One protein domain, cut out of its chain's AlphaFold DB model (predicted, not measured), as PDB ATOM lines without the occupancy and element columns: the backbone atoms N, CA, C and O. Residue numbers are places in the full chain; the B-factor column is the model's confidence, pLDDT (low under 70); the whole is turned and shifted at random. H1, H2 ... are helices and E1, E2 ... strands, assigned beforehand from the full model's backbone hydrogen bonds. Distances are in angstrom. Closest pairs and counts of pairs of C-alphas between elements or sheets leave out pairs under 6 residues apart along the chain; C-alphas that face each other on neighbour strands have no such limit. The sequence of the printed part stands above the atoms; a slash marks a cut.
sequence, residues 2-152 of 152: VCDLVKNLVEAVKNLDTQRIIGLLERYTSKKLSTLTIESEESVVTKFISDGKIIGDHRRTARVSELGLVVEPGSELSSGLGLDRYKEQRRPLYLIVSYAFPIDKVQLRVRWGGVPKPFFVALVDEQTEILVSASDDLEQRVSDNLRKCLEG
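What this domain is: This is residues 2 to 152 of the 152 residues of an uncharacterized protein of Thermoprotei archaeon (UniProt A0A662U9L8). One broad, twisted sheet of eight strands forms a wall, and three helices cover one of its faces, while the other face has no named helix over it. H1 and H2 make a helical hairpin side by side over the sheet, H2 over E2 and E3 and H1 over E5 and E6; H4 lies over E7 and E8 and meets H1 at a steep angle, and the short H3 touches the beginning of H1. The printed part has 151 residues, with four named helices and eight named strands in the order H1 H2 E1 E2 E3 E4 H3 E5 E6 E7 E8 H4, and the class is mixed, helices and strands. The sheet's order is E1 E2 E3 E4 E5 E6 E7 E8, antiparallel throughout. The whole is compact, with a radius of gyration of the C-alphas of 14.8 A and spans of 43 by 37 by 28 A.

Where its parts are: Begin with the sheet at C-alpha 34, (192.375, 188.731, 118.400), where E1, residues 34 to 40, starts. Read on to E2, residues 43 to 50, 23.0 A long, then to E3, residues 53 to 61, 24.2 A, and E4, residues 64 to 71, 22.0 A. The sheet resumes with E5, residues 93 to 100, 22.1 A, and E6, residues 106 to 112, 20.1 A; E7, residues 120 to 124, and E8, residues 129 to 132, are shorter. For the helices, find C-alpha 2 at (211.916, 179.282, 116.318); from there H1, residues 2 to 14, runs 18.5 A. H2 holds residues 18 to 29, 16.3 A, and H3 residues 76 to 80. H4, residues 137 to 151, runs 20.8 A and ends at C-alpha 151, (223.923, 180.919, 122.291).

How they stand to each other: Look first at the sheet, whose edge strands are E1 and E8. It holds two meanders, each strand the antiparallel neighbour of the one before: E1 E2 E3 E4 and E5 E6 E7 E8. In the hairpin E1 and E2, N 36 and O 47 are 3.1 A apart, within hydrogen-bond range. The meanders join where E4 is beside E5: there N 67 and O 97 are 2.8 A apart, also within range, and the directions stand at 168 degrees. In the hairpin E7 and E8, N 121 and O 131 are within range at 2.9 A. H1, H2 and H4 lie on the same face of the sheet, two layers in all, helices over strands. H1, the hub, has a height over the sheet of 8.8 A; its closest C-alpha to E5 is that of Lys 14, 5.8 A from that of Tyr 99. H1 and H2 touch at a shallow tilt of 12 degrees, opposite ways, the C-alphas of Ala 12 and Ile 21 being closest at 6.1 A. H2 runs along the strands, at 18 degrees to E2 on the local plane. H1 touches H4 with residues 2 to 7 alone, at a steep tilt of 66 degrees, the same way; the closest C-alphas are those of Cys 3 and Cys 149, 4.6 A. H2 and H4 are apart. H1 and H3 only just touch, with 3 pairs of C-alphas within 8 A, the closest those of Val 2 and Gly 80, 5.4 A; H3 only grazes the sheet, with residues 77 to 79. In H1, H2, H3 and H4 every O i to N i+4 pair is within hydrogen-bond range.

The domain as a whole: The two C-alphas farthest apart are those of Glu 41 and Asp 137, 43.6 A. The printed part has no cut. One link is long, the 12 residues from H3 to E5. Mean pLDDT of the printed part is 89.1; look for values under 70 at residues 85 to 90 and residue 103.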
ATOM      1  N   VAL A   2     212.203 179.341 114.863       81.88
ATOM      2  CA  VAL A   2     211.916 179.282 116.318       81.88
ATOM      3  C   VAL A   2     212.911 180.102 117.148       81.88
ATOM      4  O   VAL A   2     212.506 180.823 118.054       81.88
ATOM      5  N   CYS A   3     214.200 180.068 116.787       86.69
ATOM      6  CA  CYS A   3     215.224 180.870 117.453       86.69
ATOM      7  C   CYS A   3     214.981 182.369 117.259       86.69
ATOM      8  O   CYS A   3     215.042 183.130 118.220       86.69
ATOM      9  N   ASP A   4     214.612 182.775 116.040       88.75
ATOM     10  CA  ASP A   4     214.270 184.166 115.738       88.75
ATOM     11  C   ASP A   4     213.068 184.623 116.560       88.75
ATOM     12  O   ASP A   4     213.091 185.723 117.104       88.75
ATOM     13  N   LEU A   5     212.035 183.780 116.697       88.00
ATOM     14  CA  LEU A   5     210.896 184.079 117.557       88.00
ATOM     15  C   LEU A   5     211.355 184.293 119.004       88.00
ATOM     16  O   LEU A   5     211.058 185.337 119.572       88.00
ATOM     17  N   VAL A   6     212.088 183.342 119.591       89.81
ATOM     18  CA  VAL A   6     212.526 183.416 120.995       89.81
ATOM     19  C   VAL A   6     213.355 184.676 121.255       89.81
ATOM     20  O   VAL A   6     213.031 185.427 122.174       89.81
ATOM     21  N   LYS A   7     214.359 184.963 120.416       90.44
ATOM     22  CA  LYS A   7     215.193 186.172 120.538       90.44
ATOM     23  C   LYS A   7     214.368 187.455 120.420       90.44
ATOM     24  O   LYS A   7     214.499 188.361 121.239       90.44
ATOM     25  N   ASN A   8     213.468 187.524 119.439       92.25
ATOM     26  CA  ASN A   8     212.629 188.705 119.244       92.25
ATOM     27  C   ASN A   8     211.600 188.900 120.365       92.25
ATOM     28  O   ASN A   8     211.272 190.039 120.688       92.25
ATOM     29  N   LEU A   9     211.076 187.820 120.955       92.31
ATOM     30  CA  LEU A   9     210.172 187.905 122.103       92.31
ATOM     31  C   LEU A   9     210.902 188.407 123.350       92.31
ATOM     32  O   LEU A   9     210.361 189.254 124.055       92.31
ATOM     33  N   VAL A  10     212.130 187.936 123.596       91.00
ATOM     34  CA  VAL A  10     213.003 188.452 124.664       91.00
ATOM     35  C   VAL A  10     213.169 189.967 124.538       91.00
ATOM     36  O   VAL A  10     212.922 190.698 125.497       91.00
ATOM     37  N   GLU A  11     213.499 190.447 123.340       91.06
ATOM     38  CA  GLU A  11     213.672 191.876 123.080       91.06
ATOM     39  C   GLU A  11     212.357 192.663 123.223       91.06
ATOM     40  O   GLU A  11     212.317 193.719 123.854       91.06
ATOM     41  N   ALA A  12     211.253 192.144 122.678       92.31
ATOM     42  CA  ALA A  12     209.956 192.814 122.729       92.31
ATOM     43  C   ALA A  12     209.413 192.934 124.164       92.31
ATOM     44  O   ALA A  12     208.880 193.981 124.533       92.31
ATOM     45  N   VAL A  13     209.594 191.898 124.994       91.75
ATOM     46  CA  VAL A  13     209.211 191.920 126.415       91.75
ATOM     47  C   VAL A  13     210.063 192.912 127.202       91.75
ATOM     48  O   VAL A  13     209.509 193.653 128.019       91.75
ATOM     49  N   LYS A  14     211.375 192.980 126.927       88.19
ATOM     50  CA  LYS A  14     212.279 193.980 127.522       88.19
ATOM     51  C   LYS A  14     211.836 195.409 127.192       88.19
ATOM     52  O   LYS A  14     211.803 196.262 128.074       88.19
ATOM     53  N   ASN A  15     211.415 195.642 125.949       87.81
ATOM     54  CA  ASN A  15     210.958 196.946 125.459       87.81
ATOM     55  C   ASN A  15     209.487 197.263 125.777       87.81
ATOM     56  O   ASN A  15     208.978 198.296 125.344       87.81
ATOM     57  N   LEU A  16     208.788 196.399 126.526       87.38
ATOM     58  CA  LEU A  16     207.370 196.558 126.880       87.38
ATOM     59  C   LEU A  16     206.434 196.665 125.655       87.38
ATOM     60  O   LEU A  16     205.328 197.208 125.761       87.38
ATOM     61  N   ASP A  17     206.852 196.142 124.503       89.81
ATOM     62  CA  ASP A  17     206.214 196.380 123.208       89.81
ATOM     63  C   ASP A  17     205.189 195.288 122.876       89.81
ATOM     64  O   ASP A  17     205.469 194.273 122.234       89.81
ATOM     65  N   THR A  18     203.952 195.514 123.320       91.25
ATOM     66  CA  THR A  18     202.852 194.561 123.102       91.25
ATOM     67  C   THR A  18     202.486 194.424 121.620       91.25
ATOM     68  O   THR A  18     202.099 193.339 121.195       91.25
ATOM     69  N   GLN A  19     202.636 195.480 120.813       93.44
ATOM     70  CA  GLN A  19     202.307 195.424 119.383       93.44
ATOM     71  C   GLN A  19     203.340 194.606 118.609       93.44
ATOM     72  O   GLN A  19     202.976 193.785 117.765       93.44
ATOM     73  N   ARG A  20     204.626 194.743 118.954       94.56
ATOM     74  CA  ARG A  20     205.677 193.878 118.414       94.56
ATOM     75  C   ARG A  20     205.470 192.420 118.811       94.56
ATOM     76  O   ARG A  20     205.651 191.558 117.954       94.56
ATOM     77  N   ILE A  21     205.048 192.137 120.049       94.94
ATOM     78  CA  ILE A  21     204.680 190.771 120.467       94.94
ATOM     79  C   ILE A  21     203.556 190.225 119.579       94.94
ATOM     80  O   ILE A  21     203.716 189.144 119.019       94.94
ATOM     81  N   ILE A  22     202.466 190.974 119.379       94.31
ATOM     82  CA  ILE A  22     201.355 190.551 118.506       94.31
ATOM     83  C   ILE A  22     201.868 190.246 117.096       94.31
ATOM     84  O   ILE A  22     201.659 189.141 116.604       94.31
ATOM     85  N   GLY A  23     202.610 191.168 116.474       93.88
ATOM     86  CA  GLY A  23     203.127 190.973 115.117       93.88
ATOM     87  C   GLY A  23     204.100 189.794 114.991       93.88
ATOM     88  O   GLY A  23     204.132 189.128 113.957       93.88
ATOM     89  N   LEU A  24     204.885 189.499 116.033       92.38
ATOM     90  CA  LEU A  24     205.730 188.301 116.083       92.38
ATOM     91  C   LEU A  24     204.888 187.025 116.113       92.38
ATOM     92  O   LEU A  24     205.154 186.107 115.338       92.38
ATOM     93  N   LEU A  25     203.870 186.983 116.972       90.88
ATOM     94  CA  LEU A  25     202.991 185.826 117.104       90.88
ATOM     95  C   LEU A  25     202.120 185.618 115.856       90.88
ATOM     96  O   LEU A  25     201.915 184.474 115.460       90.88
ATOM     97  N   GLU A  26     201.654 186.680 115.197       91.31
ATOM     98  CA  GLU A  26     200.888 186.578 113.947       91.31
ATOM     99  C   GLU A  26     201.731 186.017 112.800       91.31
ATOM    100  O   GLU A  26     201.296 185.101 112.101       91.31
ATOM    101  N   ARG A  27     202.971 186.512 112.641       88.31
ATOM    102  CA  ARG A  27     203.921 185.961 111.661       88.31
ATOM    103  C   ARG A  27     204.187 184.486 111.920       88.31
ATOM    104  O   ARG A  27     204.232 183.699 110.986       88.31
ATOM    105  N   TYR A  28     204.349 184.130 113.187       82.06
ATOM    106  CA  TYR A  28     204.695 182.777 113.585       82.06
ATOM    107  C   TYR A  28     203.539 181.784 113.457       82.06
ATOM    108  O   TYR A  28     203.703 180.654 113.018       82.06
ATOM    109  N   THR A  29     202.340 182.193 113.856       81.81
ATOM    110  CA  THR A  29     201.149 181.345 113.741       81.81
ATOM    111  C   THR A  29     200.574 181.346 112.326       81.81
ATOM    112  O   THR A  29     199.645 180.585 112.062       81.81
ATOM    113  N   SER A  30     201.111 182.182 111.424       84.88
ATOM    114  CA  SER A  30     200.558 182.461 110.093       84.88
ATOM    115  C   SER A  30     199.065 182.814 110.138       84.88
ATOM    116  O   SER A  30     198.296 182.487 109.234       84.88
ATOM    117  N   LYS A  31     198.635 183.460 111.228       85.75
ATOM    118  CA  LYS A  31     197.238 183.774 111.538       85.75
ATOM    119  C   LYS A  31     197.150 185.155 112.159       85.75
ATOM    120  O   LYS A  31     198.048 185.574 112.878       85.75
ATOM    121  N   LYS A  32     196.034 185.840 111.916       91.12
ATOM    122  CA  LYS A  32     195.703 187.050 112.671       91.12
ATOM    123  C   LYS A  32     195.265 186.684 114.079       91.12
ATOM    124  O   LYS A  32     194.544 185.703 114.264       91.12
ATOM    125  N   LEU A  33     195.657 187.502 115.045       93.25
ATOM    126  CA  LEU A  33     195.279 187.321 116.438       93.25
ATOM    127  C   LEU A  33     194.193 188.314 116.828       93.25
ATOM    128  O   LEU A  33     194.215 189.483 116.452       93.25
ATOM    129  N   SER A  34     193.243 187.845 117.628       95.56
ATOM    130  CA  SER A  34     192.375 188.731 118.400       95.56
ATOM    131  C   SER A  34     192.998 188.972 119.769       95.56
ATOM    132  O   SER A  34     193.700 188.106 120.299       95.56
ATOM    133  N   THR A  35     192.737 190.133 120.365       96.75
ATOM    134  CA  THR A  35     193.242 190.462 121.700       96.75
ATOM    135  C   THR A  35     192.121 190.860 122.644       96.75
ATOM    136  O   THR A  35     191.104 191.419 122.240       96.75
ATOM    137  N   LEU A  36     192.317 190.550 123.923       97.06
ATOM    138  CA  LEU A  36     191.482 191.036 125.017       97.06
ATOM    139  C   LEU A  36     192.396 191.670 126.062       97.06
ATOM    140  O   LEU A  36     193.199 190.968 126.677       97.06
ATOM    141  N   THR A  37     192.270 192.980 126.259       97.31
ATOM    142  CA  THR A  37     193.035 193.716 127.270       97.31
ATOM    143  C   THR A  37     192.176 193.951 128.501       97.31
ATOM    144  O   THR A  37     191.043 194.415 128.399       97.31
ATOM    145  N   ILE A  38     192.727 193.613 129.663       96.75
ATOM    146  CA  ILE A  38     192.124 193.840 130.972       96.75
ATOM    147  C   ILE A  38     193.061 194.771 131.733       96.75
ATOM    148  O   ILE A  38     194.241 194.457 131.906       96.75
ATOM    149  N   GLU A  39     192.533 195.908 132.172       96.31
ATOM    150  CA  GLU A  39     193.288 196.938 132.879       96.31
ATOM    151  C   GLU A  39     192.806 197.057 134.324       96.31
ATOM    152  O   GLU A  39     191.620 196.931 134.630       96.31
ATOM    153  N   SER A  40     193.760 197.279 135.214       94.94
ATOM    154  CA  SER A  40     193.583 197.546 136.639       94.94
ATOM    155  C   SER A  40     194.596 198.611 137.052       94.94
ATOM    156  O   SER A  40     195.559 198.850 136.322       94.94
ATOM    157  N   GLU A  41     194.430 199.207 138.231       93.88
ATOM    158  CA  GLU A  41     195.361 200.228 138.738       93.88
ATOM    159  C   GLU A  41     196.820 199.743 138.776       93.88
ATOM    160  O   GLU A  41     197.746 200.509 138.519       93.88
ATOM    161  N   GLU A  42     197.034 198.454 139.049       93.56
ATOM    162  CA  GLU A  42     198.371 197.888 139.247       93.56
ATOM    163  C   GLU A  42     198.900 197.105 138.037       93.56
ATOM    164  O   GLU A  42     200.081 196.738 137.994       93.56
ATOM    165  N   SER A  43     198.037 196.781 137.067       94.94
ATOM    166  CA  SER A  43     198.418 195.887 135.976       94.94
ATOM    167  C   SER A  43     197.575 196.005 134.715       94.94
ATOM    168  O   SER A  43     196.370 196.251 134.765       94.94
ATOM    169  N   VAL A  44     198.224 195.728 133.585       96.44
ATOM    170  CA  VAL A  44     197.607 195.565 132.268       96.44
ATOM    171  C   VAL A  44     197.908 194.157 131.775       96.44
ATOM    172  O   VAL A  44     199.072 193.762 131.703       96.44
ATOM    173  N   VAL A  45     196.873 193.396 131.431       97.31
ATOM    174  CA  VAL A  45     196.994 192.034 130.900       97.31
ATOM    175  C   VAL A  45     196.363 191.978 129.515       97.31
ATOM    176  O   VAL A  45     195.153 192.134 129.379       97.31
ATOM    177  N   THR A  46     197.166 191.711 128.488       97.69
ATOM    178  CA  THR A  46     196.697 191.477 127.117       97.69
ATOM    179  C   THR A  46     196.701 189.983 126.830       97.69
ATOM    180  O   THR A  46     197.760 189.367 126.787       97.69
ATOM    181  N   LYS A  47     195.529 189.387 126.610       97.56
ATOM    182  CA  LYS A  47     195.388 187.991 126.173       97.56
ATOM    183  C   LYS A  47     195.448 187.904 124.650       97.56
ATOM    184  O   LYS A  47     194.796 188.697 123.975       97.56
ATOM    185  N   PHE A  48     196.173 186.919 124.127       95.81
ATOM    186  CA  PHE A  48     196.283 186.624 122.696       95.81
ATOM    187  C   PHE A  48     195.398 185.434 122.336       95.81
ATOM    188  O   PHE A  48     195.514 184.365 122.940       95.81
ATOM    189  N   ILE A  49     194.508 185.621 121.363       94.56
ATOM    190  CA  ILE A  49     193.493 184.644 120.975       94.56
ATOM    191  C   ILE A  49     193.683 184.269 119.504       94.56
ATOM    192  O   ILE A  49     193.678 185.139 118.633       94.56
ATOM    193  N   SER A  50     193.804 182.970 119.234       91.56
ATOM    194  CA  SER A  50     193.871 182.380 117.893       91.56
ATOM    195  C   SER A  50     192.833 181.266 117.789       91.56
ATOM    196  O   SER A  50     192.729 180.446 118.698       91.56
ATOM    197  N   ASP A  51     192.019 181.264 116.732       89.38
ATOM    198  CA  ASP A  51     190.935 180.288 116.512       89.38
ATOM    199  C   ASP A  51     190.024 180.065 117.739       89.38
ATOM    200  O   ASP A  51     189.641 178.944 118.076       89.38
ATOM    201  N   GLY A  52     189.704 181.148 118.456       88.38
ATOM    202  CA  GLY A  52     188.864 181.105 119.658       88.38
ATOM    203  C   GLY A  52     189.546 180.538 120.910       88.38
ATOM    204  O   GLY A  52     188.892 180.402 121.943       88.38
ATOM    205  N   LYS A  53     190.848 180.233 120.858       89.62
ATOM    206  CA  LYS A  53     191.642 179.751 121.994       89.62
ATOM    207  C   LYS A  53     192.646 180.796 122.452       89.62
ATOM    208  O   LYS A  53     193.267 181.474 121.638       89.62
ATOM    209  N   ILE A  54     192.844 180.894 123.763       92.00
ATOM    210  CA  ILE A  54     193.923 181.705 124.331       92.00
ATOM    211  C   ILE A  54     195.240 180.959 124.117       92.00
ATOM    212  O   ILE A  54     195.421 179.867 124.653       92.00
ATOM    213  N   ILE A  55     196.154 181.566 123.363       91.94
ATOM    214  CA  ILE A  55     197.489 181.014 123.081       91.94
ATOM    215  C   ILE A  55     198.578 181.628 123.968       91.94
ATOM    216  O   ILE A  55     199.717 181.172 123.971       91.94
ATOM    217  N   GLY A  56     198.232 182.660 124.735       94.31
ATOM    218  CA  GLY A  56     199.134 183.300 125.677       94.31
ATOM    219  C   GLY A  56     198.596 184.618 126.211       94.31
ATOM    220  O   GLY A  56     197.510 185.066 125.835       94.31
ATOM    221  N   ASP A  57     199.379 185.250 127.071       96.75
ATOM    222  CA  ASP A  57     199.105 186.581 127.588       96.75
ATOM    223  C   ASP A  57     200.390 187.351 127.890       96.75
ATOM    224  O   ASP A  57     201.430 186.771 128.193       96.75
ATOM    225  N   HIS A  58     200.306 188.671 127.766       97.44
ATOM    226  CA  HIS A  58     201.342 189.612 128.157       97.44
ATOM    227  C   HIS A  58     200.831 190.461 129.320       97.44
ATOM    228  O   HIS A  58     199.901 191.257 129.168       97.44
ATOM    229  N   ARG A  59     201.443 190.283 130.487       96.19
ATOM    230  CA  ARG A  59     201.162 191.016 131.716       96.19
ATOM    231  C   ARG A  59     202.239 192.061 131.958       96.19
ATOM    232  O   ARG A  59     203.410 191.731 132.108       96.19
ATOM    233  N   ARG A  60     201.826 193.316 132.111       94.25
ATOM    234  CA  ARG A  60     202.667 194.402 132.618       94.25
ATOM    235  C   ARG A  60     202.163 194.884 133.966       94.25
ATOM    236  O   ARG A  60     200.966 195.040 134.181       94.25
ATOM    237  N   THR A  61     203.107 195.132 134.855       93.50
ATOM    238  CA  THR A  61     202.925 195.807 136.144       93.50
ATOM    239  C   THR A  61     204.022 196.861 136.285       93.50
ATOM    240  O   THR A  61     204.925 196.931 135.451       93.50
ATOM    241  N   ALA A  62     204.028 197.615 137.384       89.12
ATOM    242  CA  ALA A  62     205.131 198.526 137.701       89.12
ATOM    243  C   ALA A  62     206.500 197.830 137.886       89.12
ATOM    244  O   ALA A  62     207.527 198.502 137.893       89.12
ATOM    245  N   ARG A  63     206.534 196.503 138.084       90.25
ATOM    246  CA  ARG A  63     207.761 195.761 138.442       90.25
ATOM    247  C   ARG A  63     208.135 194.650 137.476       90.25
ATOM    248  O   ARG A  63     209.272 194.193 137.498       90.25
ATOM    249  N   VAL A  64     207.200 194.183 136.659       92.62
ATOM    250  CA  VAL A  64     207.434 193.056 135.756       92.62
ATOM    251  C   VAL A  64     206.658 193.211 134.457       92.62
ATOM    252  O   VAL A  64     205.501 193.634 134.462       92.62
ATOM    253  N   SER A  65     207.318 192.834 133.370       95.06
ATOM    254  CA  SER A  65     206.759 192.580 132.046       95.06
ATOM    255  C   SER A  65     206.905 191.089 131.770       95.06
ATOM    256  O   SER A  65     208.023 190.587 131.737       95.06
ATOM    257  N   GLU A  66     205.808 190.350 131.663       96.62
ATOM    258  CA  GLU A  66     205.821 188.895 131.520       96.62
ATOM    259  C   GLU A  66     204.924 188.460 130.367       96.62
ATOM    260  O   GLU A  66     203.746 188.792 130.322       96.62
ATOM    261  N   LEU A  67     205.488 187.696 129.442       97.38
ATOM    262  CA  LEU A  67     204.791 187.018 128.366       97.38
ATOM    263  C   LEU A  67     204.750 185.523 128.673       97.38
ATOM    264  O   LEU A  67     205.796 184.884 128.744       97.38
ATOM    265  N   GLY A  68     203.557 184.956 128.805       96.06
ATOM    266  CA  GLY A  68     203.339 183.514 128.845       96.06
ATOM    267  C   GLY A  68     202.734 183.028 127.534       96.06
ATOM    268  O   GLY A  68     201.694 183.529 127.118       96.06
ATOM    269  N   LEU A  69     203.352 182.041 126.891       94.88
ATOM    270  CA  LEU A  69     202.859 181.403 125.669       94.88
ATOM    271  C   LEU A  69     202.597 179.922 125.903       94.88
ATOM    272  O   LEU A  69     203.419 179.218 126.493       94.88
ATOM    273  N   VAL A  70     201.468 179.445 125.392       92.31
ATOM    274  CA  VAL A  70     201.147 178.023 125.301       92.31
ATOM    275  C   VAL A  70     201.739 177.490 124.004       92.31
ATOM    276  O   VAL A  70     201.405 177.960 122.918       92.31
ATOM    277  N   VAL A  71     202.599 176.479 124.099       88.44
ATOM    278  CA  VAL A  71     203.098 175.772 122.919       88.44
ATOM    279  C   VAL A  71     202.109 174.666 122.568       88.44
ATOM    280  O   VAL A  71     202.059 173.621 123.220       88.44
ATOM    281  N   GLU A  72     201.299 174.901 121.538       79.00
ATOM    282  CA  GLU A  72     200.334 173.907 121.069       79.00
ATOM    283  C   GLU A  72     201.034 172.760 120.316       79.00
ATOM    284  O   GLU A  72     201.870 173.027 119.445       79.00
ATOM    285  N   PRO A  73     200.689 171.486 120.583       77.50
ATOM    286  CA  PRO A  73     201.211 170.355 119.819       77.50
ATOM    287  C   PRO A  73     200.863 170.465 118.330       77.50
ATOM    288  O   PRO A  73     199.717 170.729 117.972       77.50
ATOM    289  N   GLY A  74     201.837 170.214 117.457       76.00
ATOM    290  CA  GLY A  74     201.668 170.320 116.005       76.00
ATOM    291  C   GLY A  74     201.733 171.750 115.459       76.00
ATOM    292  O   GLY A  74     201.593 171.931 114.253       76.00
ATOM    293  N   SER A  75     201.962 172.756 116.310       78.56
ATOM    294  CA  SER A  75     202.353 174.095 115.858       78.56
ATOM    295  C   SER A  75     203.806 174.104 115.384       78.56
ATOM    296  O   SER A  75     204.623 173.307 115.856       78.56
ATOM    297  N   GLU A  76     204.174 175.079 114.551       78.62
ATOM    298  CA  GLU A  76     205.578 175.299 114.185       78.62
ATOM    299  C   GLU A  76     206.469 175.464 115.430       78.62
ATOM    300  O   GLU A  76     207.635 175.082 115.410       78.62
ATOM    301  N   LEU A  77     205.943 176.021 116.540       81.94
ATOM    302  CA  LEU A  77     206.675 176.229 117.810       81.94
ATOM    303  C   LEU A  77     207.004 174.902 118.449       81.94
ATOM    304  O   LEU A  77     208.134 174.681 118.872       81.94
ATOM    305  N   SER A  78     206.035 173.998 118.450       83.88
ATOM    306  CA  SER A  78     206.262 172.651 118.934       83.88
ATOM    307  C   SER A  78     207.310 171.921 118.086       83.88
ATOM    308  O   SER A  78     208.255 171.373 118.651       83.88
ATOM    309  N   SER A  79     207.240 172.005 116.755       84.19
ATOM    310  CA  SER A  79     208.228 171.378 115.866       84.19
ATOM    311  C   SER A  79     209.625 171.976 116.025       84.19
ATOM    312  O   SER A  79     210.598 171.243 116.176       84.19
ATOM    313  N   GLY A  80     209.739 173.305 116.096       83.94
ATOM    314  CA  GLY A  80     211.012 173.989 116.328       83.94
ATOM    315  C   GLY A  80     211.662 173.639 117.671       83.94
ATOM    316  O   GLY A  80     212.886 173.627 117.778       83.94
ATOM    317  N   LEU A  81     210.861 173.303 118.685       86.69
ATOM    318  CA  LEU A  81     211.341 172.825 119.985       86.69
ATOM    319  C   LEU A  81     211.604 171.308 120.018       86.69
ATOM    320  O   LEU A  81     212.102 170.800 121.021       86.69
ATOM    321  N   GLY A  82     211.334 170.578 118.932       85.75
ATOM    322  CA  GLY A  82     211.532 169.128 118.845       85.75
ATOM    323  C   GLY A  82     210.409 168.302 119.484       85.75
ATOM    324  O   GLY A  82     210.637 167.154 119.875       85.75
ATOM    325  N   LEU A  83     209.205 168.872 119.586       84.56
ATOM    326  CA  LEU A  83     208.002 168.263 120.163       84.56
ATOM    327  C   LEU A  83     207.158 167.486 119.131       84.56
ATOM    328  O   LEU A  83     205.987 167.212 119.380       84.56
ATOM    329  N   ASP A  84     207.703 167.084 117.981       76.12
ATOM    330  CA  ASP A  84     206.916 166.422 116.919       76.12
ATOM    331  C   ASP A  84     206.256 165.104 117.370       76.12
ATOM    332  O   ASP A  84     205.216 164.700 116.850       76.12
ATOM    333  N   ARG A  85     206.831 164.447 118.386       66.94
ATOM    334  CA  ARG A  85     206.297 163.220 119.009       66.94
ATOM    335  C   ARG A  85     205.494 163.481 120.291       66.94
ATOM    336  O   ARG A  85     205.096 162.545 120.969       66.94
ATOM    337  N   TYR A  86     205.228 164.744 120.623       65.62
ATOM    338  CA  TYR A  86     204.627 165.165 121.893       65.62
ATOM    339  C   TYR A  86     203.125 164.885 122.029       65.62
ATOM    340  O   TYR A  86     202.567 165.052 123.109       65.62
ATOM    341  N   LYS A  87     202.449 164.432 120.964       58.28
ATOM    342  CA  LYS A  87     200.992 164.187 120.975       58.28
ATOM    343  C   LYS A  87     200.521 163.249 122.104       58.28
ATOM    344  O   LYS A  87     199.333 163.233 122.407       58.28
ATOM    345  N   GLU A  88     201.428 162.495 122.725       57.56
ATOM    346  CA  GLU A  88     201.142 161.536 123.796       57.56
ATOM    347  C   GLU A  88     201.099 162.147 125.211       57.56
ATOM    348  O   GLU A  88     200.434 161.597 126.092       57.56
ATOM    349  N   GLN A  89     201.736 163.299 125.458       59.59
ATOM    350  CA  GLN A  89     201.702 163.940 126.776       59.59
ATOM    351  C   GLN A  89     200.555 164.964 126.869       59.59
ATOM    352  O   GLN A  89     200.432 165.896 126.081       59.59
ATOM    353  N   ARG A  90     199.692 164.802 127.881       62.78
ATOM    354  CA  ARG A  90     198.451 165.585 128.060       62.78
ATOM    355  C   ARG A  90     198.638 166.980 128.677       62.78
ATOM    356  O   ARG A  90     197.648 167.582 129.096       62.78
ATOM    357  N   ARG A  91     199.867 167.488 128.817       82.69
ATOM    358  CA  ARG A  91     200.127 168.754 129.524       82.69
ATOM    359  C   ARG A  91     200.539 169.844 128.530       82.69
ATOM    360  O   ARG A  91     201.354 169.588 127.660       82.69
ATOM    361  N   PRO A  92     200.006 171.069 128.630       86.88
ATOM    362  CA  PRO A  92     200.522 172.169 127.823       86.88
ATOM    363  C   PRO A  92     201.961 172.495 128.242       86.88
ATOM    364  O   PRO A  92     202.266 172.512 129.437       86.88
ATOM    365  N   LEU A  93     202.838 172.774 127.278       91.31
ATOM    366  CA  LEU A  93     204.135 173.391 127.549       91.31
ATOM    367  C   LEU A  93     203.956 174.906 127.584       91.31
ATOM    368  O   LEU A  93     203.337 175.475 126.683       91.31
ATOM    369  N   TYR A  94     204.525 175.554 128.591       94.06
ATOM    370  CA  TYR A  94     204.546 177.006 128.690       94.06
ATOM    371  C   TYR A  94     205.949 177.531 128.429       94.06
ATOM    372  O   TYR A  94     206.896 177.116 129.098       94.06
ATOM    373  N   LEU A  95     206.047 178.481 127.504       95.25
ATOM    374  CA  LEU A  95     207.218 179.323 127.309       95.25
ATOM    375  C   LEU A  95     206.935 180.681 127.949       95.25
ATOM    376  O   LEU A  95     205.968 181.345 127.587       95.25
ATOM    377  N   ILE A  96     207.741 181.070 128.931       96.56
ATOM    378  CA  ILE A  96     207.510 182.268 129.742       96.56
ATOM    379  C   ILE A  96     208.728 183.175 129.624       96.56
ATOM    380  O   ILE A  96     209.830 182.769 129.975       96.56
ATOM    381  N   VAL A  97     208.533 184.403 129.161       96.62
ATOM    382  CA  VAL A  97     209.570 185.433 129.062       96.62
ATOM    383  C   VAL A  97     209.214 186.535 130.042       96.62
ATOM    384  O   VAL A  97     208.165 187.153 129.909       96.62
ATOM    385  N   SER A  98     210.060 186.791 131.030       95.69
ATOM    386  CA  SER A  98     209.808 187.792 132.064       95.69
ATOM    387  C   SER A  98     210.976 188.749 132.203       95.69
ATOM    388  O   SER A  98     212.111 188.323 132.372       95.69
ATOM    389  N   TYR A  99     210.685 190.038 132.200       94.31
ATOM    390  CA  TYR A  99     211.623 191.110 132.469       94.31
ATOM    391  C   TYR A  99     211.210 191.813 133.761       94.31
ATOM    392  O   TYR A  99     210.122 192.391 133.842       94.31
ATOM    393  N   ALA A 100     212.047 191.700 134.793       88.75
ATOM    394  CA  ALA A 100     211.784 192.246 136.119       88.75
ATOM    395  C   ALA A 100     212.643 193.489 136.377       88.75
ATOM    396  O   ALA A 100     213.864 193.466 136.223       88.75
ATOM    397  N   PHE A 101     212.009 194.561 136.837       79.44
ATOM    398  CA  PHE A 101     212.678 195.797 137.219       79.44
ATOM    399  C   PHE A 101     213.062 195.745 138.706       79.44
ATOM    400  O   PHE A 101     212.227 195.347 139.526       79.44
ATOM    401  N   PRO A 102     214.286 196.150 139.097       72.94
ATOM    402  CA  PRO A 102     215.361 196.752 138.294       72.94
ATOM    403  C   PRO A 102     216.464 195.755 137.881       72.94
ATOM    404  O   PRO A 102     217.590 196.165 137.636       72.94
ATOM    405  N   ILE A 103     216.181 194.448 137.859       67.94
ATOM    406  CA  ILE A 103     217.192 193.387 137.686       67.94
ATOM    407  C   ILE A 103     217.880 193.466 136.302       67.94
ATOM    408  O   ILE A 103     218.961 192.915 136.137       67.94
ATOM    409  N   ASP A 104     217.265 194.156 135.327       76.12
ATOM    410  CA  ASP A 104     217.718 194.385 133.934       76.12
ATOM    411  C   ASP A 104     218.108 193.106 133.155       76.12
ATOM    412  O   ASP A 104     218.695 193.147 132.074       76.12
ATOM    413  N   LYS A 105     217.709 191.937 133.666       85.25
ATOM    414  CA  LYS A 105     217.849 190.647 132.988       85.25
ATOM    415  C   LYS A 105     216.490 190.160 132.509       85.25
ATOM    416  O   LYS A 105     215.503 190.200 133.252       85.25
ATOM    417  N   VAL A 106     216.439 189.660 131.277       92.69
ATOM    418  CA  VAL A 106     215.263 188.937 130.789       92.69
ATOM    419  C   VAL A 106     215.415 187.477 131.179       92.69
ATOM    420  O   VAL A 106     216.421 186.848 130.890       92.69
ATOM    421  N   GLN A 107     214.410 186.915 131.827       95.19
ATOM    422  CA  GLN A 107     214.376 185.509 132.182       95.19
ATOM    423  C   GLN A 107     213.447 184.753 131.229       95.19
ATOM    424  O   GLN A 107     212.249 185.025 131.186       95.19
ATOM    425  N   LEU A 108     213.983 183.767 130.512       95.88
ATOM    426  CA  LEU A 108     213.209 182.775 129.770       95.88
ATOM    427  C   LEU A 108     213.051 181.522 130.636       95.88
ATOM    428  O   LEU A 108     214.030 180.965 131.123       95.88
ATOM    429  N   ARG A 109     211.820 181.058 130.825       96.50
ATOM    430  CA  ARG A 109     211.481 179.841 131.570       96.50
ATOM    431  C   ARG A 109     210.642 178.924 130.706       96.50
ATOM    432  O   ARG A 109     209.751 179.387 129.995       96.50
ATOM    433  N   VAL A 110     210.866 177.622 130.843       95.75
ATOM    434  CA  VAL A 110     210.016 176.607 130.221       95.75
ATOM    435  C   VAL A 110     209.580 175.578 131.249       95.75
ATOM    436  O   VAL A 110     210.387 175.088 132.044       95.75
ATOM    437  N   ARG A 111     208.275 175.289 131.269       94.75
ATOM    438  CA  ARG A 111     207.666 174.345 132.214       94.75
ATOM    439  C   ARG A 111     206.421 173.679 131.647       94.75
ATOM    440  O   ARG A 111     205.696 174.277 130.852       94.75
ATOM    441  N   TRP A 112     206.110 172.492 132.149       92.00
ATOM    442  CA  TRP A 112     204.830 171.835 131.894       92.00
ATOM    443  C   TRP A 112     203.697 172.431 132.734       92.00
ATOM    444  O   TRP A 112     203.880 172.840 133.884       92.00
ATOM    445  N   GLY A 113     202.485 172.427 132.187       89.50
ATOM    446  CA  GLY A 113     201.266 172.742 132.922       89.50
ATOM    447  C   GLY A 113     201.073 171.821 134.124       89.50
ATOM    448  O   GLY A 113     201.346 170.623 134.060       89.50
ATOM    449  N   GLY A 114     200.632 172.390 135.246       86.38
ATOM    450  CA  GLY A 114     200.522 171.667 136.518       86.38
ATOM    451  C   GLY A 114     201.859 171.391 137.218       86.38
ATOM    452  O   GLY A 114     201.847 170.856 138.321       86.38
ATOM    453  N   VAL A 115     202.998 171.779 136.629       87.94
ATOM    454  CA  VAL A 115     204.323 171.698 137.259       87.94
ATOM    455  C   VAL A 115     204.807 173.120 137.571       87.94
ATOM    456  O   VAL A 115     204.920 173.945 136.660       87.94
ATOM    457  N   PRO A 116     205.048 173.467 138.851       83.00
ATOM    458  CA  PRO A 116     205.452 174.823 139.218       83.00
ATOM    459  C   PRO A 116     206.915 175.113 138.868       83.00
ATOM    460  O   PRO A 116     207.243 176.240 138.502       83.00
ATOM    461  N   LYS A 117     207.794 174.107 138.953       92.06
ATOM    462  CA  LYS A 117     209.225 174.273 138.697       92.06
ATOM    463  C   LYS A 117     209.516 174.210 137.187       92.06
ATOM    464  O   LYS A 117     209.109 173.237 136.553       92.06
ATOM    465  N   PRO A 118     210.205 175.207 136.607       96.06
ATOM    466  CA  PRO A 118     210.683 175.117 135.235       96.06
ATOM    467  C   PRO A 118     211.836 174.121 135.119       96.06
ATOM    468  O   PRO A 118     212.716 174.087 135.979       96.06
ATOM    469  N   PHE A 119     211.841 173.341 134.039       95.25
ATOM    470  CA  PHE A 119     212.959 172.454 133.712       95.25
ATOM    471  C   PHE A 119     214.055 173.190 132.930       95.25
ATOM    472  O   PHE A 119     215.193 172.733 132.900       95.25
ATOM    473  N   PHE A 120     213.739 174.350 132.350       96.81
ATOM    474  CA  PHE A 120     214.692 175.225 131.671       96.81
ATOM    475  C   PHE A 120     214.537 176.658 132.172       96.81
ATOM    476  O   PHE A 120     213.424 177.193 132.202       96.81
ATOM    477  N   VAL A 121     215.654 177.284 132.532       96.69
ATOM    478  CA  VAL A 121     215.741 178.705 132.870       96.69
ATOM    479  C   VAL A 121     216.952 179.292 132.161       96.69
ATOM    480  O   VAL A 121     218.053 178.772 132.304       96.69
ATOM    481  N   ALA A 122     216.761 180.389 131.438       94.94
ATOM    482  CA  ALA A 122     217.848 181.204 130.921       94.94
ATOM    483  C   ALA A 122     217.710 182.640 131.429       94.94
ATOM    484  O   ALA A 122     216.616 183.208 131.388       94.94
ATOM    485  N   LEU A 123     218.807 183.217 131.908       92.75
ATOM    486  CA  LEU A 123     218.944 184.646 132.161       92.75
ATOM    487  C   LEU A 123     219.663 185.237 130.953       92.75
ATOM    488  O   LEU A 123     220.822 184.925 130.716       92.75
ATOM    489  N   VAL A 124     218.942 186.025 130.168       89.69
ATOM    490  CA  VAL A 124     219.406 186.605 128.911       89.69
ATOM    491  C   VAL A 124     219.779 188.067 129.152       89.69
ATOM    492  O   VAL A 124     218.913 188.911 129.412       89.69
ATOM    493  N   ASP A 125     221.079 188.332 129.079       84.38
ATOM    494  CA  ASP A 125     221.732 189.643 129.060       84.38
ATOM    495  C   ASP A 125     222.928 189.594 128.073       84.38
ATOM    496  O   ASP A 125     222.832 188.923 127.044       84.38
ATOM    497  N   GLU A 126     224.038 190.294 128.337       77.50
ATOM    498  CA  GLU A 126     225.269 190.194 127.533       77.50
ATOM    499  C   GLU A 126     225.919 188.797 127.574       77.50
ATOM    500  O   GLU A 126     226.547 188.378 126.601       77.50
ATOM    501  N   GLN A 127     225.772 188.065 128.681       82.62
ATOM    502  CA  GLN A 127     226.285 186.714 128.887       82.62
ATOM    503  C   GLN A 127     225.157 185.810 129.373       82.62
ATOM    504  O   GLN A 127     224.872 185.705 130.563       82.62
ATOM    505  N   THR A 128     224.524 185.109 128.432       86.50
ATOM    506  CA  THR A 128     223.375 184.264 128.761       86.50
ATOM    507  C   THR A 128     223.766 183.131 129.720       86.50
ATOM    508  O   THR A 128     224.569 182.264 129.382       86.50
ATOM    509  N   GLU A 129     223.145 183.100 130.901       91.31
ATOM    510  CA  GLU A 129     223.300 182.024 131.885       91.31
ATOM    511  C   GLU A 129     222.153 181.017 131.733       91.31
ATOM    512  O   GLU A 129     220.983 181.401 131.777       91.31
ATOM    513  N   ILE A 130     222.461 179.725 131.581       93.00
ATOM    514  CA  ILE A 130     221.454 178.678 131.337       93.00
ATOM    515  C   ILE A 130     221.509 177.605 132.425       93.00
ATOM    516  O   ILE A 130     222.527 176.949 132.634       93.00
ATOM    517  N   LEU A 131     220.365 177.379 133.066       92.56
ATOM    518  CA  LEU A 131     220.137 176.340 134.063       92.56
ATOM    519  C   LEU A 131     219.108 175.340 133.532       92.56
ATOM    520  O   LEU A 131     217.968 175.694 133.225       92.56
ATOM    521  N   VAL A 132     219.506 174.070 133.459       92.62
ATOM    522  CA  VAL A 132     218.657 172.964 132.997       92.62
ATOM    523  C   VAL A 132     218.481 171.962 134.132       92.62
ATOM    524  O   VAL A 132     219.447 171.552 134.769       92.62
ATOM    525  N   SER A 133     217.236 171.574 134.386       92.62
ATOM    526  CA  SER A 133     216.841 170.533 135.343       92.62
ATOM    527  C   SER A 133     215.879 169.527 134.707       92.62
ATOM    528  O   SER A 133     214.952 169.053 135.357       92.62
ATOM    529  N   ALA A 134     216.107 169.243 133.421       89.44
ATOM    530  CA  ALA A 134     215.391 168.234 132.662       89.44
ATOM    531  C   ALA A 134     215.459 166.865 133.355       89.44
ATOM    532  O   ALA A 134     216.508 166.447 133.846       89.44
ATOM    533  N   SER A 135     214.317 166.194 133.396       89.00
ATOM    534  CA  SER A 135     214.104 164.910 134.061       89.00
ATOM    535  C   SER A 135     213.839 163.763 133.085       89.00
ATOM    536  O   SER A 135     213.906 162.600 133.482       89.00
ATOM    537  N   ASP A 136     213.578 164.080 131.816       89.25
ATOM    538  CA  ASP A 136     213.376 163.120 130.737       89.25
ATOM    539  C   ASP A 136     214.013 163.595 129.411       89.25
ATOM    540  O   ASP A 136     214.446 164.745 129.267       89.25
ATOM    541  N   ASP A 137     214.073 162.691 128.428       89.94
ATOM    542  CA  ASP A 137     214.670 162.941 127.106       89.94
ATOM    543  C   ASP A 137     213.995 164.089 126.343       89.94
ATOM    544  O   ASP A 137     214.601 164.728 125.476       89.94
ATOM    545  N   LEU A 138     212.717 164.334 126.623       88.44
ATOM    546  CA  LEU A 138     211.936 165.354 125.947       88.44
ATOM    547  C   LEU A 138     212.272 166.741 126.500       88.44
ATOM    548  O   LEU A 138     212.555 167.652 125.722       88.44
ATOM    549  N   GLU A 139     212.277 166.901 127.822       91.94
ATOM    550  CA  GLU A 139     212.720 168.117 128.501       91.94
ATOM    551  C   GLU A 139     214.161 168.454 128.117       91.94
ATOM    552  O   GLU A 139     214.470 169.621 127.850       91.94
ATOM    553  N   GLN A 140     215.027 167.440 128.008       93.00
ATOM    554  CA  GLN A 140     216.407 167.627 127.569       93.00
ATOM    555  C   GLN A 140     216.466 168.140 126.126       93.00
ATOM    556  O   GLN A 140     217.135 169.132 125.851       93.00
ATOM    557  N   ARG A 141     215.697 167.543 125.210       91.62
ATOM    558  CA  ARG A 141     215.648 167.973 123.805       91.62
ATOM    559  C   ARG A 141     215.154 169.408 123.635       91.62
ATOM    560  O   ARG A 141     215.746 170.170 122.872       91.62
ATOM    561  N   VAL A 142     214.081 169.777 124.335       92.19
ATOM    562  CA  VAL A 142     213.562 171.154 124.330       92.19
ATOM    563  C   VAL A 142     214.637 172.113 124.842       92.19
ATOM    564  O   VAL A 142     214.886 173.148 124.225       92.19
ATOM    565  N   SER A 143     215.305 171.740 125.934       94.56
ATOM    566  CA  SER A 143     216.375 172.531 126.546       94.56
ATOM    567  C   SER A 143     217.566 172.727 125.606       94.56
ATOM    568  O   SER A 143     218.067 173.842 125.485       94.56
ATOM    569  N   ASP A 144     217.994 171.680 124.899       93.44
ATOM    570  CA  ASP A 144     219.116 171.739 123.957       93.44
ATOM    571  C   ASP A 144     218.802 172.620 122.743       93.44
ATOM    572  O   ASP A 144     219.653 173.387 122.289       93.44
ATOM    573  N   ASN A 145     217.574 172.547 122.222       92.44
ATOM    574  CA  ASN A 145     217.140 173.395 121.112       92.44
ATOM    575  C   ASN A 145     217.070 174.870 121.523       92.44
ATOM    576  O   ASN A 145     217.548 175.735 120.791       92.44
ATOM    577  N   LEU A 146     216.536 175.163 122.712       93.44
ATOM    578  CA  LEU A 146     216.494 176.527 123.243       93.44
ATOM    579  C   LEU A 146     217.884 177.079 123.535       93.44
ATOM    580  O   LEU A 146     218.156 178.226 123.199       93.44
ATOM    581  N   ARG A 147     218.774 176.260 124.103       92.88
ATOM    582  CA  ARG A 147     220.174 176.625 124.330       92.88
ATOM    583  C   ARG A 147     220.840 177.067 123.029       92.88
ATOM    584  O   ARG A 147     221.342 178.182 122.957       92.88
ATOM    585  N   LYS A 148     220.745 176.247 121.976       90.75
ATOM    586  CA  LYS A 148     221.278 176.585 120.644       90.75
ATOM    587  C   LYS A 148     220.707 177.892 120.103       90.75
ATOM    588  O   LYS A 148     221.439 178.661 119.497       90.75
ATOM    589  N   CYS A 149     219.417 178.144 120.327       89.75
ATOM    590  CA  CYS A 149     218.773 179.381 119.900       89.75
ATOM    591  C   CYS A 149     219.236 180.627 120.657       89.75
ATOM    592  O   CYS A 149     219.083 181.720 120.125       89.75
ATOM    593  N   LEU A 150     219.705 180.499 121.898       89.31
ATOM    594  CA  LEU A 150     220.158 181.638 122.699       89.31
ATOM    595  C   LEU A 150     221.660 181.897 122.539       89.31
ATOM    596  O   LEU A 150     222.071 183.051 122.558       89.31
ATOM    597  N   GLU A 151     222.458 180.840 122.378       86.00
ATOM    598  CA  GLU A 151     223.923 180.919 122.291       86.00
ATOM    599  C   GLU A 151     224.448 181.211 120.874       86.00
ATOM    600  O   GLU A 151     225.545 181.752 120.742       86.00
ATOM    601  N   GLY A 152     223.705 180.850 119.819       72.38
ATOM    602  CA  GLY A 152     224.052 181.149 118.419       72.38
ATOM    603  C   GLY A 152     223.164 182.234 117.858       72.38
ATOM    604  O   GLY A 152     223.650 183.227 117.280       72.38
TER     605      GLY A 152